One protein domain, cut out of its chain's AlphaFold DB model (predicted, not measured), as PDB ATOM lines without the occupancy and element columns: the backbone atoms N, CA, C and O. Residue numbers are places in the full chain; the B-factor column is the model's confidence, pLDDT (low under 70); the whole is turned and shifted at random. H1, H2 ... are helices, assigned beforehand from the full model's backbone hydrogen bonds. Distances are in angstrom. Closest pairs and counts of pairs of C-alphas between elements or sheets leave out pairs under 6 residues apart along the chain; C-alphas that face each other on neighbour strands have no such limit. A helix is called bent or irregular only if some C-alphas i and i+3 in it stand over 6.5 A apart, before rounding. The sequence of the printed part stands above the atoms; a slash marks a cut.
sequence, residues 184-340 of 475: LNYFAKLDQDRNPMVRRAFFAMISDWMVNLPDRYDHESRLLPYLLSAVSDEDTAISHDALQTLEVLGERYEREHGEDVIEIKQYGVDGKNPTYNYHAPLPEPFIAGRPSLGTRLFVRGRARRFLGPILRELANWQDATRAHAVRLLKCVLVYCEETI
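This is residues 184 to 340 of the 475 residues of an uncharacterized protein of Phytophthora kernoviae (UniProt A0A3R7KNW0). Three helices, H2, H3 and H4, make an up-and-down bundle, each running against the one before it, and a helical hairpin of H6b and H7 packs on it where H7 meets H3. H6a, the first arm of the bent H6, crosses H4; H1 and H5 lie at opposite ends of the longest axis. The printed part has 157 residues with seven named helices, H1 to H7 in order along the chain, and no named strand; its class is all helix, with 113 of the 157 residues in the named helices, and it is compact, with a radius of gyration of the C-alphas of 15.7 A and spans of 47 by 36 by 27 A.

H1 is residues 186 to 191, beginning at C-alpha 186 (-23.787, -10.079, 35.276). H2 is 196 to 212, 23.6 A; H3 is 216 to 231, 20.1 A, irregular, with C-alphas 218 and 221 7.4 A apart; H4 is 236 to 256, 30.2 A; H5 is 258 to 266. H6, residues 293 to 314, was assigned as one helix by its hydrogen bonds but is bent, with C-alphas 301 and 304 7.6 A apart: H6a is 293 to 301 and H6b 304 to 314, irregular, with C-alphas 305 and 308 7.2 A apart. H7 is 319 to 340, 24.9 A, irregular, with C-alphas 335 and 338 9.3 A apart, and it ends at C-alpha 340 (-48.760, -3.748, 21.635).

H2 and H4 touch at a shallow tilt of 6 degrees, the same way, closest at C-alphas 200 and 238, 6.0 A. H3, with residues 225 to 231 alone, touches H7, closest at C-alphas 229 and 328, 5.2 A. H4, with residues 246 to 254 alone, touches H6a, about perpendicular at 89 degrees, closest at C-alphas 250 and 295, 3.7 A. Every O i to N i+4 pair is within hydrogen-bond range in H1, H2, H4, H5 and H6a, against 8 of 12 in H3, 5 of 7 in H6b and 14 of 18 in H7.

C-alphas 184 and 267, the farthest apart, are 47.5 A from each other. The printed part has no cut; H5 to H6 is the one long link. Residues 268 and 317 are under 70 in pLDDT.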
ATOM      1  N   LEU A 184     -24.830  -6.308  40.854       86.50
ATOM      2  CA  LEU A 184     -24.338  -6.272  39.488       86.50
ATOM      3  C   LEU A 184     -25.203  -7.199  38.640       86.50
ATOM      4  O   LEU A 184     -25.382  -8.362  38.986       86.50
ATOM      5  N   ASN A 185     -25.712  -6.683  37.524       91.56
ATOM      6  CA  ASN A 185     -26.350  -7.507  36.506       91.56
ATOM      7  C   ASN A 185     -25.252  -8.142  35.642       91.56
ATOM      8  O   ASN A 185     -24.750  -7.523  34.700       91.56
ATOM      9  N   TYR A 186     -24.831  -9.355  36.002       95.44
ATOM     10  CA  TYR A 186     -23.787 -10.079  35.276       95.44
ATOM     11  C   TYR A 186     -24.260 -10.474  33.878       95.44
ATOM     12  O   TYR A 186     -23.464 -10.432  32.944       95.44
ATOM     13  N   PHE A 187     -25.545 -10.787  33.699       95.81
ATOM     14  CA  PHE A 187     -26.090 -11.115  32.378       95.81
ATOM     15  C   PHE A 187     -26.035  -9.933  31.421       95.81
ATOM     16  O   PHE A 187     -25.605 -10.118  30.294       95.81
ATOM     17  N   ALA A 188     -26.340  -8.716  31.872       91.69
ATOM     18  CA  ALA A 188     -26.171  -7.520  31.043       91.69
ATOM     19  C   ALA A 188     -24.703  -7.308  30.625       91.69
ATOM     20  O   ALA A 188     -24.429  -6.840  29.523       91.69
ATOM     21  N   LYS A 189     -23.735  -7.680  31.479       93.06
ATOM     22  CA  LYS A 189     -22.304  -7.622  31.129       93.06
ATOM     23  C   LYS A 189     -21.889  -8.692  30.117       93.06
ATOM     24  O   LYS A 189     -21.023  -8.408  29.297       93.06
ATOM     25  N   LEU A 190     -22.472  -9.888  30.185       96.75
ATOM     26  CA  LEU A 190     -22.192 -10.987  29.253       96.75
ATOM     27  C   LEU A 190     -22.877 -10.788  27.899       96.75
ATOM     28  O   LEU A 190     -22.265 -11.043  26.869       96.75
ATOM     29  N   ASP A 191     -24.116 -10.304  27.912       94.25
ATOM     30  CA  ASP A 191     -24.889  -9.933  26.729       94.25
ATOM     31  C   ASP A 191     -24.165  -8.858  25.900       94.25
ATOM     32  O   ASP A 191     -24.049  -8.978  24.686       94.25
ATOM     33  N   GLN A 192     -23.557  -7.869  26.563       91.69
ATOM     34  CA  GLN A 192     -22.804  -6.786  25.917       91.69
ATOM     35  C   GLN A 192     -21.286  -7.045  25.873       91.69
ATOM     36  O   GLN A 192     -20.488  -6.106  25.766       91.69
ATOM     37  N   ASP A 193     -20.842  -8.302  25.999       95.50
ATOM     38  CA  ASP A 193     -19.412  -8.611  25.987       95.50
ATOM     39  C   ASP A 193     -18.795  -8.288  24.620       95.50
ATOM     40  O   ASP A 193     -19.307  -8.675  23.567       95.50
ATOM     41  N   ARG A 194     -17.644  -7.607  24.629       94.12
ATOM     42  CA  ARG A 194     -16.915  -7.235  23.405       94.12
ATOM     43  C   ARG A 194     -16.427  -8.447  22.612       94.12
ATOM     44  O   ARG A 194     -16.152  -8.318  21.425       94.12
ATOM     45  N   ASN A 195     -16.242  -9.595  23.261       96.81
ATOM     46  CA  ASN A 195     -15.775 -10.810  22.615       96.81
ATOM     47  C   ASN A 195     -16.969 -11.707  22.227       96.81
ATOM     48  O   ASN A 195     -17.627 -12.247  23.123       96.81
ATOM     49  N   PRO A 196     -17.200 -11.961  20.924       96.44
ATOM     50  CA  PRO A 196     -18.316 -12.789  20.460       96.44
ATOM     51  C   PRO A 196     -18.326 -14.209  21.037       96.44
ATOM     52  O   PRO A 196     -19.388 -14.792  21.213       96.44
ATOM     53  N   MET A 197     -17.166 -14.773  21.399       97.31
ATOM     54  CA  MET A 197     -17.106 -16.110  22.004       97.31
ATOM     55  C   MET A 197     -17.769 -16.150  23.384       97.31
ATOM     56  O   MET A 197     -18.366 -17.162  23.747       97.31
ATOM     57  N   VAL A 198     -17.683 -15.056  24.151       98.38
ATOM     58  CA  VAL A 198     -18.354 -14.954  25.455       98.38
ATOM     59  C   VAL A 198     -19.859 -14.848  25.254       98.38
ATOM     60  O   VAL A 198     -20.596 -15.593  25.896       98.38
ATOM     61  N   ARG A 199     -20.305 -13.995  24.321       97.88
ATOM     62  CA  ARG A 199     -21.728 -13.857  23.975       97.88
ATOM     63  C   ARG A 199     -22.320 -15.176  23.487       97.88
ATOM     64  O   ARG A 199     -23.356 -15.602  23.980       97.88
ATOM     65  N   ARG A 200     -21.613 -15.895  22.610       98.19
ATOM     66  CA  ARG A 200     -22.030 -17.216  22.115       98.19
ATOM     67  C   ARG A 200     -22.189 -18.230  23.246       98.19
ATOM     68  O   ARG A 200     -23.210 -18.905  23.316       98.19
ATOM     69  N   ALA A 201     -21.216 -18.314  24.156       98.50
ATOM     70  CA  ALA A 201     -21.317 -19.189  25.324       98.50
ATOM     71  C   ALA A 201     -22.492 -18.790  26.238       98.50
ATOM     72  O   ALA A 201     -23.218 -19.656  26.727       98.50
ATOM     73  N   PHE A 202     -22.698 -17.485  26.438       98.62
ATOM     74  CA  PHE A 202     -23.780 -16.941  27.255       98.62
ATOM     75  C   PHE A 202     -25.158 -17.264  26.671       98.62
ATOM     76  O   PHE A 202     -25.985 -17.855  27.361       98.62
ATOM     77  N   PHE A 203     -25.400 -16.975  25.393       98.44
ATOM     78  CA  PHE A 203     -26.690 -17.262  24.769       98.44
ATOM     79  C   PHE A 203     -26.943 -18.760  24.589       98.44
ATOM     80  O   PHE A 203     -28.081 -19.201  24.736       98.44
ATOM     81  N   ALA A 204     -25.898 -19.571  24.392       98.38
ATOM     82  CA  ALA A 204     -26.028 -21.024  24.429       98.38
ATOM     83  C   ALA A 204     -26.461 -21.522  25.821       98.38
ATOM     84  O   ALA A 204     -27.274 -22.437  25.911       98.38
ATOM     85  N   MET A 205     -25.960 -20.916  26.906       98.44
ATOM     86  CA  MET A 205     -26.411 -21.194  28.277       98.44
ATOM     87  C   MET A 205     -27.866 -20.764  28.507       98.44
ATOM     88  O   MET A 205     -28.638 -21.539  29.065       98.44
ATOM     89  N   ILE A 206     -28.265 -19.571  28.056       98.44
ATOM     90  CA  ILE A 206     -29.659 -19.103  28.164       98.44
ATOM     91  C   ILE A 206     -30.608 -20.047  27.415       98.44
ATOM     92  O   ILE A 206     -31.616 -20.480  27.975       98.44
ATOM     93  N   SER A 207     -30.256 -20.415  26.181       98.00
ATOM     94  CA  SER A 207     -31.041 -21.325  25.338       98.00
ATOM     95  C   SER A 207     -31.201 -22.695  25.996       98.00
ATOM     96  O   SER A 207     -32.309 -23.216  26.098       98.00
ATOM     97  N   ASP A 208     -30.112 -23.241  26.540       97.50
ATOM     98  CA  ASP A 208     -30.120 -24.496  27.291       97.50
ATOM     99  C   ASP A 208     -31.081 -24.471  28.470       97.50
ATOM    100  O   ASP A 208     -31.867 -25.392  28.653       97.50
ATOM    101  N   TRP A 209     -31.046 -23.405  29.264       97.75
ATOM    102  CA  TRP A 209     -31.904 -23.291  30.431       97.75
ATOM    103  C   TRP A 209     -33.375 -23.156  30.055       97.75
ATOM    104  O   TRP A 209     -34.223 -23.794  30.674       97.75
ATOM    105  N   MET A 210     -33.690 -22.378  29.018       96.38
ATOM    106  CA  MET A 210     -35.067 -22.219  28.545       96.38
ATOM    107  C   MET A 210     -35.630 -23.515  27.940       96.38
ATOM    108  O   MET A 210     -36.833 -23.782  28.047       96.38
ATOM    109  N   VAL A 211     -34.780 -24.344  27.327       95.31
ATOM    110  CA  VAL A 211     -35.190 -25.616  26.716       95.31
ATOM    111  C   VAL A 211     -35.230 -26.755  27.741       95.31
ATOM    112  O   VAL A 211     -36.222 -27.483  27.785       95.31
ATOM    113  N   ASN A 212     -34.209 -26.884  28.589       94.00
ATOM    114  CA  ASN A 212     -33.939 -28.102  29.359       94.00
ATOM    115  C   ASN A 212     -34.272 -28.015  30.857       94.00
ATOM    116  O   ASN A 212     -34.349 -29.064  31.501       94.00
ATOM    117  N   LEU A 213     -34.482 -26.827  31.449       95.81
ATOM    118  CA  LEU A 213     -34.825 -26.760  32.876       95.81
ATOM    119  C   LEU A 213     -36.222 -27.347  33.156       95.81
ATOM    120  O   LEU A 213     -37.203 -26.960  32.508       95.81
ATOM    121  N   PRO A 214     -36.357 -28.227  34.169       94.00
ATOM    122  CA  PRO A 214     -37.665 -28.721  34.595       94.00
ATOM    123  C   PRO A 214     -38.576 -27.602  35.130       94.00
ATOM    124  O   PRO A 214     -39.748 -27.542  34.770       94.00
ATOM    125  N   ASP A 215     -38.013 -26.664  35.898       95.19
ATOM    126  CA  ASP A 215     -38.666 -25.486  36.491       95.19
ATOM    127  C   ASP A 215     -38.598 -24.239  35.590       95.19
ATOM    128  O   ASP A 215     -38.639 -23.104  36.059       95.19
ATOM    129  N   ARG A 216     -38.485 -24.426  34.271       92.06
ATOM    130  CA  ARG A 216     -38.329 -23.341  33.283       92.06
ATOM    131  C   ARG A 216     -39.348 -22.205  33.416       92.06
ATOM    132  O   ARG A 216     -38.959 -21.047  33.277       92.06
ATOM    133  N   TYR A 217     -40.617 -22.502  33.711       91.44
ATOM    134  CA  TYR A 217     -41.690 -21.499  33.754       91.44
ATOM    135  C   TYR A 217     -41.420 -20.374  34.765       91.44
ATOM    136  O   TYR A 217     -41.811 -19.230  34.524       91.44
ATOM    137  N   ASP A 218     -40.688 -20.667  35.844       91.56
ATOM    138  CA  ASP A 218     -40.328 -19.689  36.878       91.56
ATOM    139  C   ASP A 218     -39.292 -18.666  36.384       91.56
ATOM    140  O   ASP A 218     -39.208 -17.541  36.893       91.56
ATOM    141  N   HIS A 219     -38.508 -19.037  35.367       92.69
ATOM    142  CA  HIS A 219     -37.352 -18.272  34.897       92.69
ATOM    143  C   HIS A 219     -37.540 -17.702  33.494       92.69
ATOM    144  O   HIS A 219     -36.951 -16.669  33.182       92.69
ATOM    145  N   GLU A 220     -38.392 -18.305  32.662       93.25
ATOM    146  CA  GLU A 220     -38.604 -17.918  31.263       93.25
ATOM    147  C   GLU A 220     -38.849 -16.415  31.088       93.25
ATOM    148  O   GLU A 220     -38.243 -15.803  30.216       93.25
ATOM    149  N   SER A 221     -39.667 -15.773  31.931       91.19
ATOM    150  CA  SER A 221     -39.918 -14.330  31.789       91.19
ATOM    151  C   SER A 221     -38.703 -13.449  32.072       91.19
ATOM    152  O   SER A 221     -38.654 -12.319  31.598       91.19
ATOM    153  N   ARG A 222     -37.766 -13.936  32.893       91.88
ATOM    154  CA  ARG A 222     -36.533 -13.222  33.249       91.88
ATOM    155  C   ARG A 222     -35.413 -13.501  32.244       91.88
ATOM    156  O   ARG A 222     -34.566 -12.643  32.040       91.88
ATOM    157  N   LEU A 223     -35.418 -14.681  31.621       96.00
ATOM    158  CA  LEU A 223     -34.427 -15.095  30.622       96.00
ATOM    159  C   LEU A 223     -34.776 -14.614  29.206       96.00
ATOM    160  O   LEU A 223     -33.878 -14.303  28.427       96.00
ATOM    161  N   LEU A 224     -36.069 -14.500  28.885       96.75
ATOM    162  CA  LEU A 224     -36.545 -14.137  27.549       96.75
ATOM    163  C   LEU A 224     -35.977 -12.814  26.994       96.75
ATOM    164  O   LEU A 224     -35.637 -12.808  25.813       96.75
ATOM    165  N   PRO A 225     -35.815 -11.720  27.767       95.50
ATOM    166  CA  PRO A 225     -35.214 -10.487  27.246       95.50
ATOM    167  C   PRO A 225     -33.813 -10.703  26.666       95.50
ATOM    168  O   PRO A 225     -33.488 -10.138  25.627       95.50
ATOM    169  N   TYR A 226     -33.011 -11.567  27.295       96.12
ATOM    170  CA  TYR A 226     -31.662 -11.888  26.831       96.12
ATOM    171  C   TYR A 226     -31.690 -12.745  25.563       96.12
ATOM    172  O   TYR A 226     -30.924 -12.497  24.639       96.12
ATOM    173  N   LEU A 227     -32.607 -13.714  25.468       97.38
ATOM    174  CA  LEU A 227     -32.769 -14.486  24.230       97.38
ATOM    175  C   LEU A 227     -33.252 -13.601  23.068       97.38
ATOM    176  O   LEU A 227     -32.777 -13.746  21.948       97.38
ATOM    177  N   LEU A 228     -34.158 -12.653  23.327       96.88
ATOM    178  CA  LEU A 228     -34.618 -11.692  22.319       96.88
ATOM    179  C   LEU A 228     -33.534 -10.679  21.926       96.88
ATOM    180  O   LEU A 228     -33.519 -10.233  20.784       96.88
ATOM    181  N   SER A 229     -32.623 -10.335  22.838       94.88
ATOM    182  CA  SER A 229     -31.429  -9.545  22.513       94.88
ATOM    183  C   SER A 229     -30.540 -10.283  21.508       94.88
ATOM    184  O   SER A 229     -30.163  -9.706  20.486       94.88
ATOM    185  N   ALA A 230     -30.295 -11.578  21.741       96.69
ATOM    186  CA  ALA A 230     -29.465 -12.422  20.883       96.69
ATOM    187  C   ALA A 230     -29.947 -12.458  19.425       96.69
ATOM    188  O   ALA A 230     -29.135 -12.537  18.508       96.69
ATOM    189  N   VAL A 231     -31.262 -12.338  19.197       96.31
ATOM    190  CA  VAL A 231     -31.854 -12.261  17.852       96.31
ATOM    191  C   VAL A 231     -31.267 -11.094  17.050       96.31
ATOM    192  O   VAL A 231     -31.008 -11.250  15.865       96.31
ATOM    193  N   SER A 232     -30.992  -9.947  17.676       91.62
ATOM    194  CA  SER A 232     -30.366  -8.780  17.027       91.62
ATOM    195  C   SER A 232     -28.867  -8.629  17.351       91.62
ATOM    196  O   SER A 232     -28.357  -7.500  17.370       91.62
ATOM    197  N   ASP A 233     -28.159  -9.727  17.644       94.94
ATOM    198  CA  ASP A 233     -26.703  -9.708  17.851       94.94
ATOM    199  C   ASP A 233     -25.952  -9.393  16.545       94.94
ATOM    200  O   ASP A 233     -26.415  -9.679  15.442       94.94
ATOM    201  N   GLU A 234     -24.765  -8.800  16.680       91.81
ATOM    202  CA  GLU A 234     -23.860  -8.497  15.563       91.81
ATOM    203  C   GLU A 234     -23.269  -9.771  14.930       91.81
ATOM    204  O   GLU A 234     -22.947  -9.793  13.742       91.81
ATOM    205  N   ASP A 235     -23.100 -10.839  15.716       94.88
ATOM    206  CA  ASP A 235     -22.676 -12.148  15.233       94.88
ATOM    207  C   ASP A 235     -23.888 -12.907  14.675       94.88
ATOM    208  O   ASP A 235     -24.742 -13.406  15.408       94.88
ATOM    209  N   THR A 236     -23.927 -13.037  13.349       94.38
ATOM    210  CA  THR A 236     -25.000 -13.738  12.623       94.38
ATOM    211  C   THR A 236     -25.248 -15.172  13.101       94.38
ATOM    212  O   THR A 236     -26.387 -15.628  13.044       94.38
ATOM    213  N   ALA A 237     -24.230 -15.878  13.614       96.50
ATOM    214  CA  ALA A 237     -24.420 -17.224  14.153       96.50
ATOM    215  C   ALA A 237     -25.233 -17.192  15.454       96.50
ATOM    216  O   ALA A 237     -26.110 -18.025  15.651       96.50
ATOM    217  N   ILE A 238     -24.991 -16.195  16.311       97.62
ATOM    218  CA  ILE A 238     -25.763 -15.991  17.544       97.62
ATOM    219  C   ILE A 238     -27.218 -15.655  17.205       97.62
ATOM    220  O   ILE A 238     -28.128 -16.248  17.780       97.62
ATOM    221  N   SER A 239     -27.428 -14.741  16.251       96.50
ATOM    222  CA  SER A 239     -28.766 -14.366  15.777       96.50
ATOM    223  C   SER A 239     -29.540 -15.571  15.238       96.50
ATOM    224  O   SER A 239     -30.678 -15.816  15.645       96.50
ATOM    225  N   HIS A 240     -28.898 -16.380  14.392       96.38
ATOM    226  CA  HIS A 240     -29.480 -17.600  13.840       96.38
ATOM    227  C   HIS A 240     -29.830 -18.628  14.931       96.38
ATOM    228  O   HIS A 240     -30.962 -19.110  14.979       96.38
ATOM    229  N   ASP A 241     -28.899 -18.930  15.840       97.81
ATOM    230  CA  ASP A 241     -29.122 -19.892  16.928       97.81
ATOM    231  C   ASP A 241     -30.251 -19.433  17.873       97.81
ATOM    232  O   ASP A 241     -31.036 -20.249  18.368       97.81
ATOM    233  N   ALA A 242     -30.376 -18.122  18.104       97.81
ATOM    234  CA  ALA A 242     -31.448 -17.540  18.905       97.81
ATOM    235  C   ALA A 242     -32.820 -17.669  18.225       97.81
ATOM    236  O   ALA A 242     -33.792 -18.050  18.883       97.81
ATOM    237  N   LEU A 243     -32.901 -17.406  16.915       97.31
ATOM    238  CA  LEU A 243     -34.119 -17.611  16.125       97.31
ATOM    239  C   LEU A 243     -34.553 -19.080  16.149       97.31
ATOM    240  O   LEU A 243     -35.704 -19.367  16.479       97.31
ATOM    241  N   GLN A 244     -33.621 -20.008  15.918       97.12
ATOM    242  CA  GLN A 244     -33.892 -21.445  15.984       97.12
ATOM    243  C   GLN A 244     -34.357 -21.872  17.385       97.12
ATOM    244  O   GLN A 244     -35.300 -22.652  17.533       97.12
ATOM    245  N   THR A 245     -33.740 -21.336  18.439       98.25
ATOM    246  CA  THR A 245     -34.170 -21.602  19.818       98.25
ATOM    247  C   THR A 245     -35.601 -21.109  20.052       98.25
ATOM    248  O   THR A 245     -36.409 -21.824  20.645       98.25
ATOM    249  N   LEU A 246     -35.955 -19.916  19.570       97.88
ATOM    250  CA  LEU A 246     -37.312 -19.371  19.683       97.88
ATOM    251  C   LEU A 246     -38.351 -20.180  18.894       97.88
ATOM    252  O   LEU A 246     -39.498 -20.285  19.340       97.88
ATOM    253  N   GLU A 247     -37.975 -20.780  17.766       96.94
ATOM    254  CA  GLU A 247     -38.824 -21.732  17.039       96.94
ATOM    255  C   GLU A 247     -39.090 -22.987  17.875       96.94
ATOM    256  O   GLU A 247     -40.250 -23.322  18.101       96.94
ATOM    257  N   VAL A 248     -38.051 -23.602  18.451       97.75
ATOM    258  CA  VAL A 248     -38.188 -24.774  19.341       97.75
ATOM    259  C   VAL A 248     -39.080 -24.466  20.550       97.75
ATOM    260  O   VAL A 248     -39.941 -25.269  20.928       97.75
ATOM    261  N   LEU A 249     -38.899 -23.295  21.169       97.06
ATOM    262  CA  LEU A 249     -39.740 -22.843  22.281       97.06
ATOM    263  C   LEU A 249     -41.192 -22.618  21.837       97.06
ATOM    264  O   LEU A 249     -42.115 -22.965  22.576       97.06
ATOM    265  N   GLY A 250     -41.391 -22.084  20.632       95.94
ATOM    266  CA  GLY A 250     -42.700 -21.900  20.018       95.94
ATOM    267  C   GLY A 250     -43.414 -23.222  19.760       95.94
ATOM    268  O   GLY A 250     -44.533 -23.399  20.225       95.94
ATOM    269  N   GLU A 251     -42.762 -24.181  19.106       95.12
ATOM    270  CA  GLU A 251     -43.308 -25.522  18.859       95.12
ATOM    271  C   GLU A 251     -43.668 -26.246  20.158       95.12
ATOM    272  O   GLU A 251     -44.696 -26.921  20.254       95.12
ATOM    273  N   ARG A 252     -42.829 -26.114  21.193       94.31
ATOM    274  CA  ARG A 252     -43.147 -26.645  22.521       94.31
ATOM    275  C   ARG A 252     -44.380 -25.962  23.108       94.31
ATOM    276  O   ARG A 252     -45.250 -26.661  23.615       94.31
ATOM    277  N   TYR A 253     -44.473 -24.637  23.008       93.81
ATOM    278  CA  TYR A 253     -45.635 -23.892  23.483       93.81
ATOM    279  C   TYR A 253     -46.925 -24.362  22.798       93.81
ATOM    280  O   TYR A 253     -47.915 -24.593  23.488       93.81
ATOM    281  N   GLU A 254     -46.899 -24.589  21.479       93.12
ATOM    282  CA  GLU A 254     -48.055 -25.126  20.746       93.12
ATOM    283  C   GLU A 254     -48.443 -26.531  21.209       93.12
ATOM    284  O   GLU A 254     -49.626 -26.815  21.348       93.12
ATOM    285  N   ARG A 255     -47.472 -27.412  21.484       92.00
ATOM    286  CA  ARG A 255     -47.762 -28.758  22.008       92.00
ATOM    287  C   ARG A 255     -48.387 -28.722  23.400       92.00
ATOM    288  O   ARG A 255     -49.254 -29.538  23.693       92.00
ATOM    289  N   GLU A 256     -47.939 -27.804  24.251       91.00
ATOM    290  CA  GLU A 256     -48.432 -27.655  25.626       91.00
ATOM    291  C   GLU A 256     -49.810 -26.966  25.693       91.00
ATOM    292  O   GLU A 256     -50.571 -27.245  26.613       91.00
ATOM    293  N   HIS A 257     -50.149 -26.112  24.716       88.06
ATOM    294  CA  HIS A 257     -51.394 -25.322  24.662       88.06
ATOM    295  C   HIS A 257     -52.246 -25.675  23.431       88.06
ATOM    296  O   HIS A 257     -52.886 -24.813  22.828       88.06
ATOM    297  N   GLY A 258     -52.202 -26.944  23.013       74.81
ATOM    298  CA  GLY A 258     -52.680 -27.391  21.705       74.81
ATOM    299  C   GLY A 258     -54.112 -26.985  21.366       74.81
ATOM    300  O   GLY A 258     -54.339 -26.544  20.247       74.81
ATOM    301  N   GLU A 259     -55.060 -27.081  22.301       75.88
ATOM    302  CA  GLU A 259     -56.475 -26.769  22.032       75.88
ATOM    303  C   GLU A 259     -56.673 -25.295  21.635       75.88
ATOM    304  O   GLU A 259     -57.188 -25.024  20.549       75.88
ATOM    305  N   ASP A 260     -56.147 -24.359  22.431       77.19
ATOM    306  CA  ASP A 260     -56.249 -22.914  22.181       77.19
ATOM    307  C   ASP A 260     -55.539 -22.500  20.879       77.19
ATOM    308  O   ASP A 260     -56.014 -21.665  20.106       77.19
ATOM    309  N   VAL A 261     -54.370 -23.091  20.603       81.81
ATOM    310  CA  VAL A 261     -53.588 -22.761  19.401       81.81
ATOM    311  C   VAL A 261     -54.231 -23.347  18.144       81.81
ATOM    312  O   VAL A 261     -54.253 -22.689  17.098       81.81
ATOM    313  N   ILE A 262     -54.757 -24.573  18.225       76.94
ATOM    314  CA  ILE A 262     -55.480 -25.220  17.126       76.94
ATOM    315  C   ILE A 262     -56.729 -24.416  16.792       76.94
ATOM    316  O   ILE A 262     -56.982 -24.198  15.611       76.94
ATOM    317  N   GLU A 263     -57.454 -23.922  17.794       79.44
ATOM    318  CA  GLU A 263     -58.620 -23.068  17.595       79.44
ATOM    319  C   GLU A 263     -58.274 -21.830  16.749       79.44
ATOM    320  O   GLU A 263     -58.881 -21.579  15.701       79.44
ATOM    321  N   ILE A 264     -57.218 -21.107  17.136       78.56
ATOM    322  CA  ILE A 264     -56.737 -19.920  16.414       78.56
ATOM    323  C   ILE A 264     -56.337 -20.266  14.968       78.56
ATOM    324  O   ILE A 264     -56.632 -19.497  14.044       78.56
ATOM    325  N   LYS A 265     -55.681 -21.418  14.750       79.25
ATOM    326  CA  LYS A 265     -55.254 -21.881  13.417       79.25
ATOM    327  C   LYS A 265     -56.426 -22.341  12.547       79.25
ATOM    328  O   LYS A 265     -56.483 -21.968  11.378       79.25
ATOM    329  N   GLN A 266     -57.358 -23.123  13.093       73.31
ATOM    330  CA  GLN A 266     -58.481 -23.724  12.363       73.31
ATOM    331  C   GLN A 266     -59.530 -22.690  11.964       73.31
ATOM    332  O   GLN A 266     -59.957 -22.670  10.811       73.31
ATOM    333  N   TYR A 267     -59.887 -21.780  12.873       74.88
ATOM    334  CA  TYR A 267     -60.727 -20.632  12.523       74.88
ATOM    335  C   TYR A 267     -59.959 -19.587  11.696       74.88
ATOM    336  O   TYR A 267     -60.548 -18.669  11.118       74.88
ATOM    337  N   GLY A 268     -58.635 -19.746  11.591       69.62
ATOM    338  CA  GLY A 268     -57.742 -18.890  10.829       69.62
ATOM    339  C   GLY A 268     -57.841 -17.444  11.287       69.62
ATOM    340  O   GLY A 268     -57.965 -16.563  10.448       69.62
ATOM    341  N   VAL A 269     -57.866 -17.201  12.594       79.75
ATOM    342  CA  VAL A 269     -57.941 -15.846  13.163       79.75
ATOM    343  C   VAL A 269     -56.580 -15.148  13.059       79.75
ATOM    344  O   VAL A 269     -56.504 -13.925  12.930       79.75
ATOM    345  N   ASP A 270     -55.496 -15.927  13.052       83.81
ATOM    346  CA  ASP A 270     -54.134 -15.411  12.992       83.81
ATOM    347  C   ASP A 270     -53.850 -14.632  11.698       83.81
ATOM    348  O   ASP A 270     -53.964 -15.162  10.593       83.81
ATOM    349  N   GLY A 271     -53.452 -13.366  11.844       82.69
ATOM    350  CA  GLY A 271     -53.080 -12.505  10.721       82.69
ATOM    351  C   GLY A 271     -54.248 -12.046   9.840       82.69
ATOM    352  O   GLY A 271     -54.009 -11.536   8.750       82.69
ATOM    353  N   LYS A 272     -55.507 -12.220  10.274       85.38
ATOM    354  CA  LYS A 272     -56.692 -11.833   9.483       85.38
ATOM    355  C   LYS A 272     -57.379 -10.549   9.928       85.38
ATOM    356  O   LYS A 272     -58.328 -10.126   9.268       85.38
ATOM    357  N   ASN A 273     -56.945  -9.917  11.019       88.69
ATOM    358  CA  ASN A 273     -57.540  -8.652  11.435       88.69
ATOM    359  C   ASN A 273     -57.300  -7.590  10.345       88.69
ATOM    360  O   ASN A 273     -56.153  -7.213  10.106       88.69
ATOM    361  N   PRO A 274     -58.351  -7.056   9.698       89.69
ATOM    362  CA  PRO A 274     -58.178  -6.115   8.599       89.69
ATOM    363  C   PRO A 274     -57.593  -4.773   9.055       89.69
ATOM    364  O   PRO A 274     -57.294  -3.952   8.198       89.69
ATOM    365  N   THR A 275     -57.457  -4.543  10.361       90.75
ATOM    366  CA  THR A 275     -56.910  -3.319  10.957       90.75
ATOM    367  C   THR A 275     -55.384  -3.243  10.850       90.75
ATOM    368  O   THR A 275     -54.841  -2.143  10.837       90.75
ATOM    369  N   TYR A 276     -54.686  -4.382  10.780       94.06
ATOM    370  CA  TYR A 276     -53.234  -4.440  10.973       94.06
ATOM    371  C   TYR A 276     -52.490  -4.961   9.743       94.06
ATOM    372  O   TYR A 276     -52.986  -5.800   8.993       94.06
ATOM    373  N   ASN A 277     -51.269  -4.466   9.552       93.56
ATOM    374  CA  ASN A 277     -50.435  -4.768   8.397       93.56
ATOM    375  C   ASN A 277     -49.480  -5.944   8.671       93.56
ATOM    376  O   ASN A 277     -48.293  -5.757   8.934       93.56
ATOM    377  N   TYR A 278     -49.999  -7.173   8.615       92.38
ATOM    378  CA  TYR A 278     -49.202  -8.380   8.885       92.38
ATOM    379  C   TYR A 278     -48.269  -8.799   7.741       92.38
ATOM    380  O   TYR A 278     -47.373  -9.613   7.960       92.38
ATOM    381  N   HIS A 279     -48.510  -8.309   6.522       90.12
ATOM    382  CA  HIS A 279     -47.850  -8.802   5.306       90.12
ATOM    383  C   HIS A 279     -46.730  -7.894   4.798       90.12
ATOM    384  O   HIS A 279     -45.993  -8.296   3.899       90.12
ATOM    385  N   ALA A 280     -46.579  -6.691   5.358       91.81
ATOM    386  CA  ALA A 280     -45.455  -5.834   5.019       91.81
ATOM    387  C   ALA A 280     -44.110  -6.518   5.359       91.81
ATOM    388  O   ALA A 280     -44.010  -7.189   6.393       91.81
ATOM    389  N   PRO A 281     -43.054  -6.329   4.541       93.81
ATOM    390  CA  PRO A 281     -41.735  -6.914   4.783       93.81
ATOM    391  C   PRO A 281     -41.196  -6.552   6.167       93.81
ATOM    392  O   PRO A 281     -41.224  -5.383   6.556       93.81
ATOM    393  N   LEU A 282     -40.739  -7.541   6.931       94.56
ATOM    394  CA  LEU A 282     -40.186  -7.317   8.267       94.56
ATOM    395  C   LEU A 282     -38.703  -6.914   8.186       94.56
ATOM    396  O   LEU A 282     -38.005  -7.341   7.263       94.56
ATOM    397  N   PRO A 283     -38.205  -6.096   9.133       93.12
ATOM    398  CA  PRO A 283     -36.794  -5.727   9.176       93.12
ATOM    399  C   PRO A 283     -35.913  -6.919   9.573       93.12
ATOM    400  O   PRO A 283     -36.383  -7.870  10.200       93.12
ATOM    401  N   GLU A 284     -34.611  -6.828   9.287       90.81
ATOM    402  CA  GLU A 284     -33.610  -7.771   9.806       90.81
ATOM    403  C   GLU A 284     -33.753  -7.956  11.330       90.81
ATOM    404  O   GLU A 284     -33.937  -6.957  12.049       90.81
ATOM    405  N   PRO A 285     -33.656  -9.193  11.853       93.00
ATOM    406  CA  PRO A 285     -33.295 -10.444  11.161       93.00
ATOM    407  C   PRO A 285     -34.491 -11.243  10.593       93.00
ATOM    408  O   PRO A 285     -34.366 -12.416  10.250       93.00
ATOM    409  N   PHE A 286     -35.685 -10.651  10.518       94.44
ATOM    410  CA  PHE A 286     -36.933 -11.351  10.183       94.44
ATOM    411  C   PHE A 286     -37.256 -11.365   8.682       94.44
ATOM    412  O   PHE A 286     -38.416 -11.515   8.296       94.44
ATOM    413  N   ILE A 287     -36.249 -11.227   7.815       90.19
ATOM    414  CA  ILE A 287     -36.452 -11.194   6.355       90.19
ATOM    415  C   ILE A 287     -37.070 -12.501   5.836       90.19
ATOM    416  O   ILE A 287     -37.838 -12.477   4.875       90.19
ATOM    417  N   ALA A 288     -36.791 -13.631   6.493       88.12
ATOM    418  CA  ALA A 288     -37.366 -14.932   6.147       88.12
ATOM    419  C   ALA A 288     -38.899 -14.982   6.292       88.12
ATOM    420  O   ALA A 288     -39.547 -15.841   5.695       88.12
ATOM    421  N   GLY A 289     -39.484 -14.057   7.056       90.25
ATOM    422  CA  GLY A 289     -40.923 -13.895   7.181       90.25
ATOM    423  C   GLY A 289     -41.402 -13.760   8.620       90.25
ATOM    424  O   GLY A 289     -40.639 -13.680   9.582       90.25
ATOM    425  N   ARG A 290     -42.727 -13.715   8.747       93.00
ATOM    426  CA  ARG A 290     -43.434 -13.570  10.020       93.00
ATOM    427  C   ARG A 290     -43.206 -14.799  10.914       93.00
ATOM    428  O   ARG A 290     -43.477 -15.910  10.455       93.00
ATOM    429  N   PRO A 291     -42.786 -14.631  12.185       94.81
ATOM    430  CA  PRO A 291     -42.556 -15.760  13.082       94.81
ATOM    431  C   PRO A 291     -43.798 -16.630  13.316       94.81
ATOM    432  O   PRO A 291     -44.942 -16.157  13.247       94.81
ATOM    433  N   SER A 292     -43.561 -17.901  13.663       93.38
ATOM    434  CA  SER A 292     -44.617 -18.880  13.939       93.38
ATOM    435  C   SER A 292     -45.591 -18.392  15.023       93.38
ATOM    436  O   SER A 292     -45.239 -17.602  15.907       93.38
ATOM    437  N   LEU A 293     -46.842 -18.862  14.960       93.00
ATOM    438  CA  LEU A 293     -47.861 -18.510  15.951       93.00
ATOM    439  C   LEU A 293     -47.434 -18.917  17.365       93.00
ATOM    440  O   LEU A 293     -47.491 -18.081  18.265       93.00
ATOM    441  N   GLY A 294     -46.938 -20.142  17.546       94.69
ATOM    442  CA  GLY A 294     -46.407 -20.618  18.821       94.69
ATOM    443  C   GLY A 294     -45.347 -19.702  19.418       94.69
ATOM    444  O   GLY A 294     -45.460 -19.309  20.578       94.69
ATOM    445  N   THR A 295     -44.349 -19.298  18.625       95.81
ATOM    446  CA  THR A 295     -43.286 -18.403  19.103       95.81
ATOM    447  C   THR A 295     -43.848 -17.035  19.493       95.81
ATOM    448  O   THR A 295     -43.501 -16.502  20.549       95.81
ATOM    449  N   ARG A 296     -44.762 -16.469  18.693       95.62
ATOM    450  CA  ARG A 296     -45.405 -15.185  19.016       95.62
ATOM    451  C   ARG A 296     -46.221 -15.261  20.302       95.62
ATOM    452  O   ARG A 296     -46.065 -14.396  21.161       95.62
ATOM    453  N   LEU A 297     -47.045 -16.292  20.478       94.06
ATOM    454  CA  LEU A 297     -47.833 -16.488  21.700       94.06
ATOM    455  C   LEU A 297     -46.934 -16.695  22.929       94.06
ATOM    456  O   LEU A 297     -47.164 -16.075  23.971       94.06
ATOM    457  N   PHE A 298     -45.861 -17.475  22.784       95.25
ATOM    458  CA  PHE A 298     -44.865 -17.678  23.833       95.25
ATOM    459  C   PHE A 298     -44.250 -16.351  24.309       95.25
ATOM    460  O   PHE A 298     -44.196 -16.091  25.518       95.25
ATOM    461  N   VAL A 299     -43.833 -15.489  23.375       96.62
ATOM    462  CA  VAL A 299     -43.250 -14.177  23.696       96.62
ATOM    463  C   VAL A 299     -44.299 -13.230  24.285       96.62
ATOM    464  O   VAL A 299     -44.051 -12.620  25.328       96.62
ATOM    465  N   ARG A 300     -45.495 -13.143  23.687       94.06
ATOM    466  CA  ARG A 300     -46.599 -12.275  24.148       94.06
ATOM    467  C   ARG A 300     -46.971 -12.514  25.600       94.06
ATOM    468  O   ARG A 300     -47.112 -11.552  26.352       94.06
ATOM    469  N   GLY A 301     -47.059 -13.779  26.014       92.19
ATOM    470  CA  GLY A 301     -47.392 -14.142  27.393       92.19
ATOM    471  C   GLY A 301     -46.397 -13.617  28.439       92.19
ATOM    472  O   GLY A 301     -46.704 -13.602  29.630       92.19
ATOM    473  N   ARG A 302     -45.203 -13.173  28.020       93.38
ATOM    474  CA  ARG A 302     -44.100 -12.764  28.906       93.38
ATOM    475  C   ARG A 302     -43.638 -11.317  28.680       93.38
ATOM    476  O   ARG A 302     -43.126 -10.712  29.620       93.38
ATOM    477  N   ALA A 303     -43.864 -10.742  27.496       92.94
ATOM    478  CA  ALA A 303     -43.337  -9.437  27.079       92.94
ATOM    479  C   ALA A 303     -43.677  -8.274  28.023       92.94
ATOM    480  O   ALA A 303     -42.823  -7.436  28.320       92.94
ATOM    481  N   ARG A 304     -44.896  -8.249  28.578       89.44
ATOM    482  CA  ARG A 304     -45.352  -7.167  29.469       89.44
ATOM    483  C   ARG A 304     -44.465  -6.983  30.709       89.44
ATOM    484  O   ARG A 304     -44.367  -5.875  31.224       89.44
ATOM    485  N   ARG A 305     -43.793  -8.046  31.177       89.38
ATOM    486  CA  ARG A 305     -42.909  -7.995  32.358       89.38
ATOM    487  C   ARG A 305     -41.640  -7.174  32.121       89.38
ATOM    488  O   ARG A 305     -41.054  -6.696  33.087       89.38
ATOM    489  N   PHE A 306     -41.223  -7.006  30.868       90.19
ATOM    490  CA  PHE A 306     -39.967  -6.337  30.528       90.19
ATOM    491  C   PHE A 306     -40.103  -5.212  29.492       90.19
ATOM    492  O   PHE A 306     -39.163  -4.438  29.337       90.19
ATOM    493  N   LEU A 307     -41.272  -5.024  28.868       92.44
ATOM    494  CA  LEU A 307     -41.523  -3.894  27.963       92.44
ATOM    495  C   LEU A 307     -41.321  -2.534  28.654       92.44
ATOM    496  O   LEU A 307     -40.612  -1.676  28.139       92.44
ATOM    497  N   GLY A 308     -41.882  -2.346  29.853       90.81
ATOM    498  CA  GLY A 308     -41.694  -1.118  30.636       90.81
ATOM    499  C   GLY A 308     -40.217  -0.808  30.941       90.81
ATOM    500  O   GLY A 308     -39.771   0.309  30.677       90.81
ATOM    501  N   PRO A 309     -39.433  -1.765  31.480       90.12
ATOM    502  CA  PRO A 309     -37.977  -1.649  31.588       90.12
ATOM    503  C   PRO A 309     -37.272  -1.230  30.287       90.12
ATOM    504  O   PRO A 309     -36.547  -0.240  30.324       90.12
ATOM    505  N   ILE A 310     -37.551  -1.881  29.149       92.56
ATOM    506  CA  ILE A 310     -36.950  -1.527  27.846       92.56
ATOM    507  C   ILE A 310     -37.228  -0.065  27.488       92.56
ATOM    508  O   ILE A 310     -36.323   0.673  27.108       92.56
ATOM    509  N   LEU A 311     -38.476   0.384  27.640       91.94
ATOM    510  CA  LEU A 311     -38.864   1.752  27.288       91.94
ATOM    511  C   LEU A 311     -38.238   2.802  28.214       91.94
ATOM    512  O   LEU A 311     -37.927   3.902  27.761       91.94
ATOM    513  N   ARG A 312     -37.997   2.463  29.486       88.75
ATOM    514  CA  ARG A 312     -37.235   3.322  30.408       88.75
ATOM    515  C   ARG A 312     -35.757   3.390  30.039       88.75
ATOM    516  O   ARG A 312     -35.187   4.474  30.077       88.75
ATOM    517  N   GLU A 313     -35.146   2.264  29.678       87.62
ATOM    518  CA  GLU A 313     -33.740   2.210  29.256       87.62
ATOM    519  C   GLU A 313     -33.501   2.952  27.940       87.62
ATOM    520  O   GLU A 313     -32.514   3.677  27.815       87.62
ATOM    521  N   LEU A 314     -34.439   2.861  26.998       87.44
ATOM    522  CA  LEU A 314     -34.401   3.617  25.748       87.44
ATOM    523  C   LEU A 314     -34.459   5.137  25.980       87.44
ATOM    524  O   LEU A 314     -33.846   5.902  25.237       87.44
ATOM    525  N   ALA A 315     -35.170   5.571  27.025       83.00
ATOM    526  CA  ALA A 315     -35.263   6.968  27.444       83.00
ATOM    527  C   ALA A 315     -34.127   7.422  28.383       83.00
ATOM    528  O   ALA A 315     -34.151   8.557  28.862       83.00
ATOM    529  N   ASN A 316     -33.158   6.552  28.685       80.00
ATOM    530  CA  ASN A 316     -32.017   6.878  29.537       80.00
ATOM    531  C   ASN A 316     -30.998   7.761  28.786       80.00
ATOM    532  O   ASN A 316     -31.059   7.883  27.571       80.00
ATOM    533  N   TRP A 317     -30.043   8.366  29.495       67.50
ATOM    534  CA  TRP A 317     -29.033   9.274  28.928       67.50
ATOM    535  C   TRP A 317     -27.781   8.568  28.372       67.50
ATOM    536  O   TRP A 317     -26.932   9.222  27.782       67.50
ATOM    537  N   GLN A 318     -27.624   7.257  28.589       71.50
ATOM    538  CA  GLN A 318     -26.429   6.497  28.188       71.50
ATOM    539  C   GLN A 318     -26.595   5.839  26.810       71.50
ATOM    540  O   GLN A 318     -27.426   4.944  26.663       71.50
ATOM    541  N   ASP A 319     -25.749   6.190  25.842       70.06
ATOM    542  CA  ASP A 319     -25.904   5.789  24.429       70.06
ATOM    543  C   ASP A 319     -25.862   4.272  24.195       70.06
ATOM    544  O   ASP A 319     -26.741   3.718  23.536       70.06
ATOM    545  N   ALA A 320     -24.912   3.558  24.809       77.06
ATOM    546  CA  ALA A 320     -24.792   2.103  24.646       77.06
ATOM    547  C   ALA A 320     -26.037   1.341  25.145       77.06
ATOM    548  O   ALA A 320     -26.492   0.385  24.513       77.06
ATOM    549  N   THR A 321     -26.622   1.794  26.255       82.88
ATOM    550  CA  THR A 321     -27.838   1.211  26.838       82.88
ATOM    551  C   THR A 321     -29.046   1.445  25.928       82.88
ATOM    552  O   THR A 321     -29.857   0.543  25.724       82.88
ATOM    553  N   ARG A 322     -29.136   2.627  25.307       87.69
ATOM    554  CA  ARG A 322     -30.218   2.982  24.373       87.69
ATOM    555  C   ARG A 322     -30.136   2.180  23.074       87.69
ATOM    556  O   ARG A 322     -31.159   1.677  22.612       87.69
ATOM    557  N   ALA A 323     -28.930   2.005  22.529       87.44
ATOM    558  CA  ALA A 323     -28.683   1.207  21.326       87.44
ATOM    559  C   ALA A 323     -29.095  -0.261  21.498       87.44
ATOM    560  O   ALA A 323     -29.620  -0.898  20.584       87.44
ATOM    561  N   HIS A 324     -28.865  -0.816  22.685       88.00
ATOM    562  CA  HIS A 324     -29.328  -2.153  23.024       88.00
ATOM    563  C   HIS A 324     -30.858  -2.200  23.185       88.00
ATOM    564  O   HIS A 324     -31.524  -3.032  22.566       88.00
ATOM    565  N   ALA A 325     -31.432  -1.258  23.941       91.75
ATOM    566  CA  ALA A 325     -32.868  -1.201  24.198       91.75
ATOM    567  C   ALA A 325     -33.705  -1.049  22.914       91.75
ATOM    568  O   ALA A 325     -34.740  -1.700  22.789       91.75
ATOM    569  N   VAL A 326     -33.267  -0.238  21.939       93.38
ATOM    570  CA  VAL A 326     -34.009  -0.056  20.675       93.38
ATOM    571  C   VAL A 326     -33.989  -1.317  19.803       93.38
ATOM    572  O   VAL A 326     -35.020  -1.687  19.239       93.38
ATOM    573  N   ARG A 327     -32.856  -2.030  19.742       92.38
ATOM    574  CA  ARG A 327     -32.749  -3.303  19.009       92.38
ATOM    575  C   ARG A 327     -33.636  -4.377  19.632       92.38
ATOM    576  O   ARG A 327     -34.369  -5.056  18.914       92.38
ATOM    577  N   LEU A 328     -33.632  -4.472  20.961       94.75
ATOM    578  CA  LEU A 328     -34.513  -5.376  21.694       94.75
ATOM    579  C   LEU A 328     -35.993  -5.003  21.500       94.75
ATOM    580  O   LEU A 328     -36.813  -5.882  21.236       94.75
ATOM    581  N   LEU A 329     -36.341  -3.712  21.563       96.06
ATOM    582  CA  LEU A 329     -37.704  -3.233  21.322       96.06
ATOM    583  C   LEU A 329     -38.201  -3.635  19.930       96.06
ATOM    584  O   LEU A 329     -39.302  -4.170  19.819       96.06
ATOM    585  N   LYS A 330     -37.383  -3.449  18.889       95.56
ATOM    586  CA  LYS A 330     -37.705  -3.872  17.519       95.56
ATOM    587  C   LYS A 330     -38.092  -5.353  17.467       95.56
ATOM    588  O   LYS A 330     -39.141  -5.684  16.918       95.56
ATOM    589  N   CYS A 331     -37.300  -6.238  18.079       95.75
ATOM    590  CA  CYS A 331     -37.626  -7.666  18.165       95.75
ATOM    591  C   CYS A 331     -38.947  -7.913  18.903       95.75
ATOM    592  O   CYS A 331     -39.788  -8.672  18.424       95.75
ATOM    593  N   VAL A 332     -39.162  -7.252  20.044       96.62
ATOM    594  CA  VAL A 332     -40.397  -7.391  20.830       96.62
ATOM    595  C   VAL A 332     -41.627  -6.984  20.016       96.62
ATOM    596  O   VAL A 332     -42.620  -7.709  20.036       96.62
ATOM    597  N   LEU A 333     -41.564  -5.882  19.264       96.94
ATOM    598  CA  LEU A 333     -42.679  -5.407  18.438       96.94
ATOM    599  C   LEU A 333     -43.082  -6.430  17.362       96.94
ATOM    600  O   LEU A 333     -44.277  -6.657  17.168       96.94
ATOM    601  N   VAL A 334     -42.111  -7.100  16.724       96.75
ATOM    602  CA  VAL A 334     -42.380  -8.160  15.732       96.75
ATOM    603  C   VAL A 334     -43.126  -9.342  16.355       96.75
ATOM    604  O   VAL A 334     -44.071  -9.858  15.763       96.75
ATOM    605  N   TYR A 335     -42.744  -9.776  17.560       96.69
ATOM    606  CA  TYR A 335     -43.401 -10.914  18.208       96.69
ATOM    607  C   TYR A 335     -44.756 -10.559  18.842       96.69
ATOM    608  O   TYR A 335     -45.703 -11.357  18.808       96.69
ATOM    609  N   CYS A 336     -44.872  -9.369  19.432       95.44
ATOM    610  CA  CYS A 336     -46.091  -8.927  20.104       95.44
ATOM    611  C   CYS A 336     -47.220  -8.592  19.122       95.44
ATOM    612  O   CYS A 336     -48.373  -8.916  19.400       95.44
ATOM    613  N   GLU A 337     -46.904  -8.037  17.951       94.50
ATOM    614  CA  GLU A 337     -47.896  -7.575  16.973       94.50
ATOM    615  C   GLU A 337     -49.021  -6.765  17.646       94.50
ATOM    616  O   GLU A 337     -48.752  -5.900  18.469       94.50
ATOM    617  N   GLU A 338     -50.290  -7.047  17.342       92.38
ATOM    618  CA  GLU A 338     -51.465  -6.305  17.813       92.38
ATOM    619  C   GLU A 338     -51.577  -6.144  19.335       92.38
ATOM    620  O   GLU A 338     -52.218  -5.197  19.802       92.38
ATOM    621  N   THR A 339     -50.934  -7.012  20.128       92.00
ATOM    622  CA  THR A 339     -50.974  -6.897  21.592       92.00
ATOM    623  C   THR A 339     -50.278  -5.634  22.090       92.00
ATOM    624  O   THR A 339     -50.574  -5.190  23.197       92.00
ATOM    625  N   ILE A 340     -49.400  -5.022  21.284       92.62
ATOM    626  CA  ILE A 340     -48.760  -3.748  21.635       92.62
ATOM    627  C   ILE A 340     -49.772  -2.608  21.763       92.62
ATOM    628  O   ILE A 340     -49.449  -1.606  22.388       92.62
TER     629      ILE A 340